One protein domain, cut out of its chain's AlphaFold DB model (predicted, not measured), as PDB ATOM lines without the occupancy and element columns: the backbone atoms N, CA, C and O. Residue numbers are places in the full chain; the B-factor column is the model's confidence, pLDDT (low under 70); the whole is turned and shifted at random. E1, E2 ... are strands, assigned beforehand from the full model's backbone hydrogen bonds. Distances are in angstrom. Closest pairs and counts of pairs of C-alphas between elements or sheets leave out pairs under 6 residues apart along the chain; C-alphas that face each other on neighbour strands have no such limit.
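AT A GLANCE: This is residues 145 to 158 and 539 to 589 of the 966 residues of the protein "Beta-xylanase" of Puniceicoccaceae bacterium (UniProt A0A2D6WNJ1). A strongly twisted, curling sheet of four strands, E2 E1 E5 E6, is covered by the hairpin E3 and E4. Together they make a small sandwich, two sheets face to face, though loosely, with their best planes 39 degrees apart. The printed part has 65 residues and six named strands, E1 to E6 in order, with no named helix: the class is all strand. The larger sheet is mixed and the smaller antiparallel. The whole is compact, with a radius of gyration of the C-alphas of 11.7 A, spanning 31 by 23 by 18 A.

IN THESE COORDINATES: E1, residues 147 to 153, begins with C-alpha 147 at (-37.277, 10.761, -27.545) and is 19.3 A long. E2, residues 542 to 548, measures 19.5 A. E3, residues 550 to 556, E4, residues 559 to 565, and E5, residues 573 to 579, measure 18.9 A each. E6, residues 582 to 586, measures 12.4 A and ends with C-alpha 586 at (-40.050, -3.357, -39.247).

HOW THE PARTS SIT: In the larger sheet, E1 is antiparallel to E2, with N 150 and O 545 2.8 A apart, and parallel to E5, with N 151 and O 574 2.8 A apart. E5 and E6 form a hairpin, with N 577 and O 584 2.8 A apart. In the hairpin E3 and E4, N 552 and O 563 are 2.8 A apart. The closest C-alphas of E4 and E6, Phe 561 and Leu 583, are 7.0 A apart. E2 and E3 meet only through their link.

THE WHOLE: Residues 159 to 538 are not printed, and C-alphas 158 and 539 are 6.6 A apart across the cut. Of the links printed whole, none is long. Confidence is under 70 at residues 539 to 541, 569 to 572 and 587 to 589.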
ATOM      1  N   HIS A 145     -32.557  11.276 -24.708       84.81
ATOM      2  CA  HIS A 145     -32.866  10.075 -23.927       84.81
ATOM      3  C   HIS A 145     -34.374   9.845 -23.691       84.81
ATOM      4  O   HIS A 145     -34.803   8.734 -23.379       84.81
ATOM      5  N   ARG A 146     -35.212  10.878 -23.867       88.62
ATOM      6  CA  ARG A 146     -36.683  10.811 -23.757       88.62
ATOM      7  C   ARG A 146     -37.400  10.651 -25.093       88.62
ATOM      8  O   ARG A 146     -38.608  10.416 -25.086       88.62
ATOM      9  N   MET A 147     -36.691  10.793 -26.208       85.31
ATOM     10  CA  MET A 147     -37.277  10.761 -27.545       85.31
ATOM     11  C   MET A 147     -36.766   9.578 -28.356       85.31
ATOM     12  O   MET A 147     -35.719   9.006 -28.060       85.31
ATOM     13  N   ARG A 148     -37.515   9.202 -29.387       85.19
ATOM     14  CA  ARG A 148     -37.164   8.159 -30.343       85.19
ATOM     15  C   ARG A 148     -37.238   8.701 -31.752       85.19
ATOM     16  O   ARG A 148     -38.124   9.495 -32.072       85.19
ATOM     17  N   LYS A 149     -36.292   8.246 -32.566       81.44
ATOM     18  CA  LYS A 149     -36.310   8.460 -34.003       81.44
ATOM     19  C   LYS A 149     -37.323   7.483 -34.591       81.44
ATOM     20  O   LYS A 149     -37.270   6.295 -34.278       81.44
ATOM     21  N   VAL A 150     -38.253   7.979 -35.391       84.94
ATOM     22  CA  VAL A 150     -39.235   7.161 -36.100       84.94
ATOM     23  C   VAL A 150     -39.125   7.485 -37.576       84.94
ATOM     24  O   VAL A 150     -39.275   8.637 -37.969       84.94
ATOM     25  N   PHE A 151     -38.839   6.475 -38.378       83.31
ATOM     26  CA  PHE A 151     -38.880   6.548 -39.825       83.31
ATOM     27  C   PHE A 151     -40.161   5.864 -40.291       83.31
ATOM     28  O   PHE A 151     -40.369   4.697 -39.973       83.31
ATOM     29  N   LEU A 152     -41.022   6.580 -41.007       86.94
ATOM     30  CA  LEU A 152     -42.284   6.054 -41.516       86.94
ATOM     31  C   LEU A 152     -42.290   6.138 -43.044       86.94
ATOM     32  O   LEU A 152     -42.151   7.226 -43.599       86.94
ATOM     33  N   SER A 153     -42.456   4.995 -43.709       85.69
ATOM     34  CA  SER A 153     -42.636   4.909 -45.159       85.69
ATOM     35  C   SER A 153     -44.086   4.600 -45.511       85.69
ATOM     36  O   SER A 153     -44.742   3.809 -44.839       85.69
ATOM     37  N   THR A 154     -44.586   5.243 -46.559       83.31
ATOM     38  CA  THR A 154     -45.913   4.985 -47.147       83.31
ATOM     39  C   THR A 154     -45.843   4.602 -48.623       83.31
ATOM     40  O   THR A 154     -46.850   4.219 -49.213       83.31
ATOM     41  N   GLY A 155     -44.679   4.788 -49.254       76.88
ATOM     42  CA  GLY A 155     -44.489   4.654 -50.699       76.88
ATOM     43  C   GLY A 155     -45.141   5.748 -51.561       76.88
ATOM     44  O   GLY A 155     -44.895   5.777 -52.764       76.88
ATOM     45  N   ASN A 156     -45.928   6.670 -50.989       76.50
ATOM     46  CA  ASN A 156     -46.600   7.737 -51.737       76.50
ATOM     47  C   ASN A 156     -46.052   9.110 -51.365       76.50
ATOM     48  O   ASN A 156     -46.037   9.473 -50.192       76.50
ATOM     49  N   ALA A 157     -45.664   9.898 -52.364       70.88
ATOM     50  CA  ALA A 157     -45.182  11.258 -52.156       70.88
ATOM     51  C   ALA A 157     -46.286  12.230 -51.713       70.88
ATOM     52  O   ALA A 157     -47.415  12.147 -52.204       70.88
ATOM     53  N   ASN A 158     -45.931  13.210 -50.871       72.12
ATOM     54  CA  ASN A 158     -46.823  14.269 -50.376       72.12
ATOM     55  C   ASN A 158     -48.085  13.732 -49.671       72.12
ATOM     56  O   ASN A 158     -49.174  14.297 -49.789       72.12
ATOM     57  N   ALA A 539     -40.751  13.228 -51.520       59.56
ATOM     58  CA  ALA A 539     -40.925  12.730 -52.889       59.56
ATOM     59  C   ALA A 539     -40.776  11.198 -53.041       59.56
ATOM     60  O   ALA A 539     -41.179  10.649 -54.065       59.56
ATOM     61  N   ASN A 540     -40.209  10.516 -52.044       57.28
ATOM     62  CA  ASN A 540     -40.024   9.066 -52.011       57.28
ATOM     63  C   ASN A 540     -41.057   8.366 -51.107       57.28
ATOM     64  O   ASN A 540     -40.988   7.154 -50.919       57.28
ATOM     65  N   GLY A 541     -42.006   9.113 -50.540       68.81
ATOM     66  CA  GLY A 541     -43.041   8.588 -49.661       68.81
ATOM     67  C   GLY A 541     -42.591   8.313 -48.229       68.81
ATOM     68  O   GLY A 541     -43.252   7.539 -47.535       68.81
ATOM     69  N   ASN A 542     -41.514   8.955 -47.774       75.44
ATOM     70  CA  ASN A 542     -40.931   8.754 -46.450       75.44
ATOM     71  C   ASN A 542     -41.051   9.993 -45.559       75.44
ATOM     72  O   ASN A 542     -41.028  11.126 -46.037       75.44
ATOM     73  N   VAL A 543     -41.109   9.787 -44.246       75.69
ATOM     74  CA  VAL A 543     -40.973  10.856 -43.253       75.69
ATOM     75  C   VAL A 543     -40.131  10.392 -42.067       75.69
ATOM     76  O   VAL A 543     -40.286   9.282 -41.558       75.69
ATOM     77  N   GLU A 544     -39.235  11.261 -41.606       77.69
ATOM     78  CA  GLU A 544     -38.445  11.056 -40.394       77.69
ATOM     79  C   GLU A 544     -38.945  11.977 -39.276       77.69
ATOM     80  O   GLU A 544     -39.154  13.175 -39.469       77.69
ATOM     81  N   LEU A 545     -39.135  11.409 -38.089       77.75
ATOM     82  CA  LEU A 545     -39.777  12.047 -36.950       77.75
ATOM     83  C   LEU A 545     -38.957  11.834 -35.680       77.75
ATOM     84  O   LEU A 545     -38.299  10.810 -35.496       77.75
ATOM     85  N   SER A 546     -39.056  12.787 -34.758       80.12
ATOM     86  CA  SER A 546     -38.609  12.629 -33.375       80.12
ATOM     87  C   SER A 546     -39.809  12.714 -32.445       80.12
ATOM     88  O   SER A 546     -40.423  13.772 -32.310       80.12
ATOM     89  N   LEU A 547     -40.146  11.595 -31.810       86.25
ATOM     90  CA  LEU A 547     -41.322  11.463 -30.953       86.25
ATOM     91  C   LEU A 547     -40.889  11.248 -29.500       86.25
ATOM     92  O   LEU A 547     -39.953  10.491 -29.245       86.25
ATOM     93  N   PHE A 548     -41.560  11.859 -28.521       90.81
ATOM     94  CA  PHE A 548     -41.375  11.446 -27.123       90.81
ATOM     95  C   PHE A 548     -41.817   9.983 -26.952       90.81
ATOM     96  O   PHE A 548     -42.807   9.561 -27.545       90.81
ATOM     97  N   ALA A 549     -41.113   9.187 -26.147       92.62
ATOM     98  CA  ALA A 549     -41.548   7.811 -25.899       92.62
ATOM     99  C   ALA A 549     -42.964   7.793 -25.287       92.62
ATOM    100  O   ALA A 549     -43.268   8.576 -24.377       92.62
ATOM    101  N   GLY A 550     -43.834   6.912 -25.777       94.38
ATOM    102  CA  GLY A 550     -45.250   6.905 -25.427       94.38
ATOM    103  C   GLY A 550     -46.123   6.137 -26.415       94.38
ATOM    104  O   GLY A 550     -45.632   5.509 -27.348       94.38
ATOM    105  N   ASP A 551     -47.430   6.202 -26.196       94.94
ATOM    106  CA  ASP A 551     -48.446   5.621 -27.070       94.94
ATOM    107  C   ASP A 551     -49.062   6.699 -27.956       94.94
ATOM    108  O   ASP A 551     -49.329   7.808 -27.486       94.94
ATOM    109  N   TYR A 552     -49.341   6.345 -29.205       95.44
ATOM    110  CA  TYR A 552     -49.770   7.246 -30.266       95.44
ATOM    111  C   TYR A 552     -50.952   6.681 -31.044       95.44
ATOM    112  O   TYR A 552     -51.045   5.474 -31.255       95.44
ATOM    113  N   ASP A 553     -51.803   7.583 -31.527       97.06
ATOM    114  CA  ASP A 553     -52.638   7.352 -32.699       97.06
ATOM    115  C   ASP A 553     -51.938   7.979 -33.912       97.06
ATOM    116  O   ASP A 553     -51.652   9.177 -33.916       97.06
ATOM    117  N   ILE A 554     -51.674   7.170 -34.935       95.75
ATOM    118  CA  ILE A 554     -51.145   7.591 -36.235       95.75
ATOM    119  C   ILE A 554     -52.276   7.446 -37.252       95.75
ATOM    120  O   ILE A 554     -52.863   6.373 -37.370       95.75
ATOM    121  N   VAL A 555     -52.621   8.516 -37.962       95.88
ATOM    122  CA  VAL A 555     -53.698   8.524 -38.955       95.88
ATOM    123  C   VAL A 555     -53.113   8.682 -40.349       95.88
ATOM    124  O   VAL A 555     -52.473   9.691 -40.637       95.88
ATOM    125  N   ILE A 556     -53.374   7.693 -41.202       93.31
ATOM    126  CA  ILE A 556     -52.967   7.654 -42.612       93.31
ATOM    127  C   ILE A 556     -54.227   7.344 -43.425       93.31
ATOM    128  O   ILE A 556     -54.970   6.419 -43.091       93.31
ATOM    129  N   GLU A 557     -54.534   8.168 -44.430       90.06
ATOM    130  CA  GLU A 557     -55.755   8.048 -45.256       90.06
ATOM    131  C   GLU A 557     -57.065   7.984 -44.439       90.06
ATOM    132  O   GLU A 557     -58.027   7.297 -44.786       90.06
ATOM    133  N   GLY A 558     -57.110   8.686 -43.302       90.25
ATOM    134  CA  GLY A 558     -58.262   8.687 -42.396       90.25
ATOM    135  C   GLY A 558     -58.436   7.407 -41.565       90.25
ATOM    136  O   GLY A 558     -59.403   7.314 -40.806       90.25
ATOM    137  N   THR A 559     -57.520   6.441 -41.667       94.56
ATOM    138  CA  THR A 559     -57.481   5.239 -40.822       94.56
ATOM    139  C   THR A 559     -56.542   5.463 -39.643       94.56
ATOM    140  O   THR A 559     -55.419   5.909 -39.837       94.56
ATOM    141  N   THR A 560     -56.992   5.156 -38.423       97.00
ATOM    142  CA  THR A 560     -56.197   5.308 -37.195       97.00
ATOM    143  C   THR A 560     -55.512   4.001 -36.802       97.00
ATOM    144  O   THR A 560     -56.177   2.982 -36.612       97.00
ATOM    145  N   PHE A 561     -54.202   4.068 -36.594       96.12
ATOM    146  CA  PHE A 561     -53.343   2.997 -36.108       96.12
ATOM    147  C   PHE A 561     -52.810   3.364 -34.723       96.12
ATOM    148  O   PHE A 561     -52.277   4.455 -34.535       96.12
ATOM    149  N   SER A 562     -52.944   2.467 -33.747       95.12
ATOM    150  CA  SER A 562     -52.354   2.674 -32.423       95.12
ATOM    151  C   SER A 562     -50.942   2.093 -32.383       95.12
ATOM    152  O   SER A 562     -50.777   0.896 -32.606       95.12
ATOM    153  N   GLN A 563     -49.951   2.924 -32.063       93.31
ATOM    154  CA  GLN A 563     -48.540   2.543 -32.006       93.31
ATOM    155  C   GLN A 563     -47.936   2.910 -30.648       93.31
ATOM    156  O   GLN A 563     -48.105   4.028 -30.164       93.31
ATOM    157  N   SER A 564     -47.192   1.980 -30.054       92.44
ATOM    158  CA  SER A 564     -46.399   2.229 -28.846       92.44
ATOM    159  C   SER A 564     -44.932   2.394 -29.223       92.44
ATOM    160  O   SER A 564     -44.388   1.590 -29.976       92.44
ATOM    161  N   ILE A 565     -44.290   3.429 -28.692       90.12
ATOM    162  CA  ILE A 565     -42.877   3.747 -28.900       90.12
ATOM    163  C   ILE A 565     -42.172   3.627 -27.542       90.12
ATOM    164  O   ILE A 565     -42.444   4.413 -26.627       90.12
ATOM    165  N   ASP A 566     -41.302   2.627 -27.377       85.06
ATOM    166  CA  ASP A 566     -40.721   2.270 -26.078       85.06
ATOM    167  C   ASP A 566     -39.608   3.236 -25.627       85.06
ATOM    168  O   ASP A 566     -38.741   3.691 -26.375       85.06
ATOM    169  N   SER A 567     -39.608   3.494 -24.324       80.19
ATOM    170  CA  SER A 567     -38.570   4.166 -23.548       80.19
ATOM    171  C   SER A 567     -37.289   3.348 -23.304       80.19
ATOM    172  O   SER A 567     -36.324   3.908 -22.789       80.19
ATOM    173  N   SER A 568     -37.228   2.061 -23.661       70.06
ATOM    174  CA  SER A 568     -36.031   1.219 -23.464       70.06
ATOM    175  C   SER A 568     -35.035   1.234 -24.637       70.06
ATOM    176  O   SER A 568     -33.855   0.952 -24.451       70.06
ATOM    177  N   SER A 569     -35.486   1.644 -25.822       60.59
ATOM    178  CA  SER A 569     -34.751   1.574 -27.093       60.59
ATOM    179  C   SER A 569     -34.013   2.883 -27.435       60.59
ATOM    180  O   SER A 569     -34.197   3.473 -28.503       60.59
ATOM    181  N   GLU A 570     -33.271   3.445 -26.480       63.41
ATOM    182  CA  GLU A 570     -32.597   4.733 -26.691       63.41
ATOM    183  C   GLU A 570     -31.599   4.662 -27.857       63.41
ATOM    184  O   GLU A 570     -30.721   3.804 -27.885       63.41
ATOM    185  N   GLY A 571     -31.737   5.580 -28.818       60.72
ATOM    186  CA  GLY A 571     -30.899   5.631 -30.018       60.72
ATOM    187  C   GLY A 571     -31.300   4.661 -31.133       60.72
ATOM    188  O   GLY A 571     -30.731   4.755 -32.217       60.72
ATOM    189  N   GLU A 572     -32.277   3.775 -30.911       68.38
ATOM    190  CA  GLU A 572     -32.830   2.923 -31.966       68.38
ATOM    191  C   GLU A 572     -33.881   3.692 -32.780       68.38
ATOM    192  O   GLU A 572     -34.747   4.383 -32.228       68.38
ATOM    193  N   THR A 573     -33.788   3.570 -34.105       77.38
ATOM    194  CA  THR A 573     -34.797   4.065 -35.043       77.38
ATOM    195  C   THR A 573     -35.938   3.058 -35.118       77.38
ATOM    196  O   THR A 573     -35.711   1.893 -35.441       77.38
ATOM    197  N   TYR A 574     -37.164   3.504 -34.854       83.88
ATOM    198  CA  TYR A 574     -38.364   2.728 -35.159       83.88
ATOM    199  C   TYR A 574     -38.674   2.871 -36.638       83.88
ATOM    200  O   TYR A 574     -38.864   3.992 -37.109       83.88
ATOM    201  N   TYR A 575     -38.759   1.759 -37.353       85.44
ATOM    202  CA  TYR A 575     -39.166   1.758 -38.750       85.44
ATOM    203  C   TYR A 575     -40.623   1.330 -38.839       85.44
ATOM    204  O   TYR A 575     -40.973   0.221 -38.445       85.44
ATOM    205  N   LEU A 576     -41.466   2.215 -39.349       89.56
ATOM    206  CA  LEU A 576     -42.870   1.959 -39.617       89.56
ATOM    207  C   LEU A 576     -43.078   1.929 -41.131       89.56
ATOM    208  O   LEU A 576     -42.639   2.833 -41.834       89.56
ATOM    209  N   ASP A 577     -43.736   0.894 -41.633       87.75
ATOM    210  CA  ASP A 577     -44.059   0.752 -43.051       87.75
ATOM    211  C   ASP A 577     -45.573   0.628 -43.217       87.75
ATOM    212  O   ASP A 577     -46.210  -0.232 -42.601       87.75
ATOM    213  N   TYR A 578     -46.156   1.532 -44.000       88.44
ATOM    214  CA  TYR A 578     -47.564   1.527 -44.356       88.44
ATOM    215  C   TYR A 578     -47.728   0.945 -45.754       88.44
ATOM    216  O   TYR A 578     -47.389   1.576 -46.752       88.44
ATOM    217  N   ASN A 579     -48.302  -0.254 -45.828       80.19
ATOM    218  CA  ASN A 579     -48.508  -0.952 -47.088       80.19
ATOM    219  C   ASN A 579     -49.841  -1.708 -47.068       80.19
ATOM    220  O   ASN A 579     -50.211  -2.335 -46.076       80.19
ATOM    221  N   ASN A 580     -50.579  -1.658 -48.180       79.00
ATOM    222  CA  ASN A 580     -51.866  -2.337 -48.359       79.00
ATOM    223  C   ASN A 580     -52.914  -2.037 -47.265       79.00
ATOM    224  O   ASN A 580     -53.740  -2.890 -46.938       79.00
ATOM    225  N   GLY A 581     -52.911  -0.818 -46.713       84.88
ATOM    226  CA  GLY A 581     -53.874  -0.394 -45.692       84.88
ATOM    227  C   GLY A 581     -53.524  -0.801 -44.259       84.88
ATOM    228  O   GLY A 581     -54.321  -0.556 -43.354       84.88
ATOM    229  N   GLU A 582     -52.354  -1.395 -44.036       86.38
ATOM    230  CA  GLU A 582     -51.858  -1.801 -42.721       86.38
ATOM    231  C   GLU A 582     -50.540  -1.082 -42.401       86.38
ATOM    232  O   GLU A 582     -49.768  -0.758 -43.301       86.38
ATOM    233  N   LEU A 583     -50.301  -0.814 -41.113       90.31
ATOM    234  CA  LEU A 583     -49.067  -0.213 -40.603       90.31
ATOM    235  C   LEU A 583     -48.288  -1.270 -39.817       90.31
ATOM    236  O   LEU A 583     -48.825  -1.856 -38.872       90.31
ATOM    237  N   PHE A 584     -47.032  -1.499 -40.189       84.38
ATOM    238  CA  PHE A 584     -46.167  -2.507 -39.585       84.38
ATOM    239  C   PHE A 584     -44.920  -1.876 -38.988       84.38
ATOM    240  O   PHE A 584     -44.299  -1.015 -39.600       84.38
ATOM    241  N   GLU A 585     -44.503  -2.371 -37.828       86.19
ATOM    242  CA  GLU A 585     -43.153  -2.135 -37.327       86.19
ATOM    243  C   GLU A 585     -42.184  -3.114 -38.004       86.19
ATOM    244  O   GLU A 585     -42.410  -4.328 -38.011       86.19
ATOM    245  N   THR A 586     -41.111  -2.589 -38.589       78.19
ATOM    246  CA  THR A 586     -40.050  -3.357 -39.247       78.19
ATOM    247  C   THR A 586     -38.711  -3.104 -38.553       78.19
ATOM    248  O   THR A 586     -38.574  -2.208 -37.722       78.19
ATOM    249  N   SER A 587     -37.684  -3.888 -38.884       65.56
ATOM    250  CA  SER A 587     -36.326  -3.653 -38.375       65.56
ATOM    251  C   SER A 587     -35.570  -2.550 -39.126       65.56
ATOM    252  O   SER A 587     -34.434  -2.257 -38.758       65.56
ATOM    253  N   GLY A 588     -36.151  -2.003 -40.202       66.50
ATOM    254  CA  GLY A 588     -35.405  -1.311 -41.251       66.50
ATOM    255  C   GLY A 588     -34.500  -2.288 -42.012       66.50
ATOM    256  O   GLY A 588     -33.865  -3.167 -41.424       66.50
ATOM    257  N   SER A 589     -34.448  -2.180 -43.336       69.75
ATOM    258  CA  SER A 589     -33.561  -2.994 -44.172       69.75
ATOM    259  C   SER A 589     -32.590  -2.094 -44.912       69.75
ATOM    260  O   SER A 589     -33.012  -1.182 -45.615       69.75
TER     261      SER A 589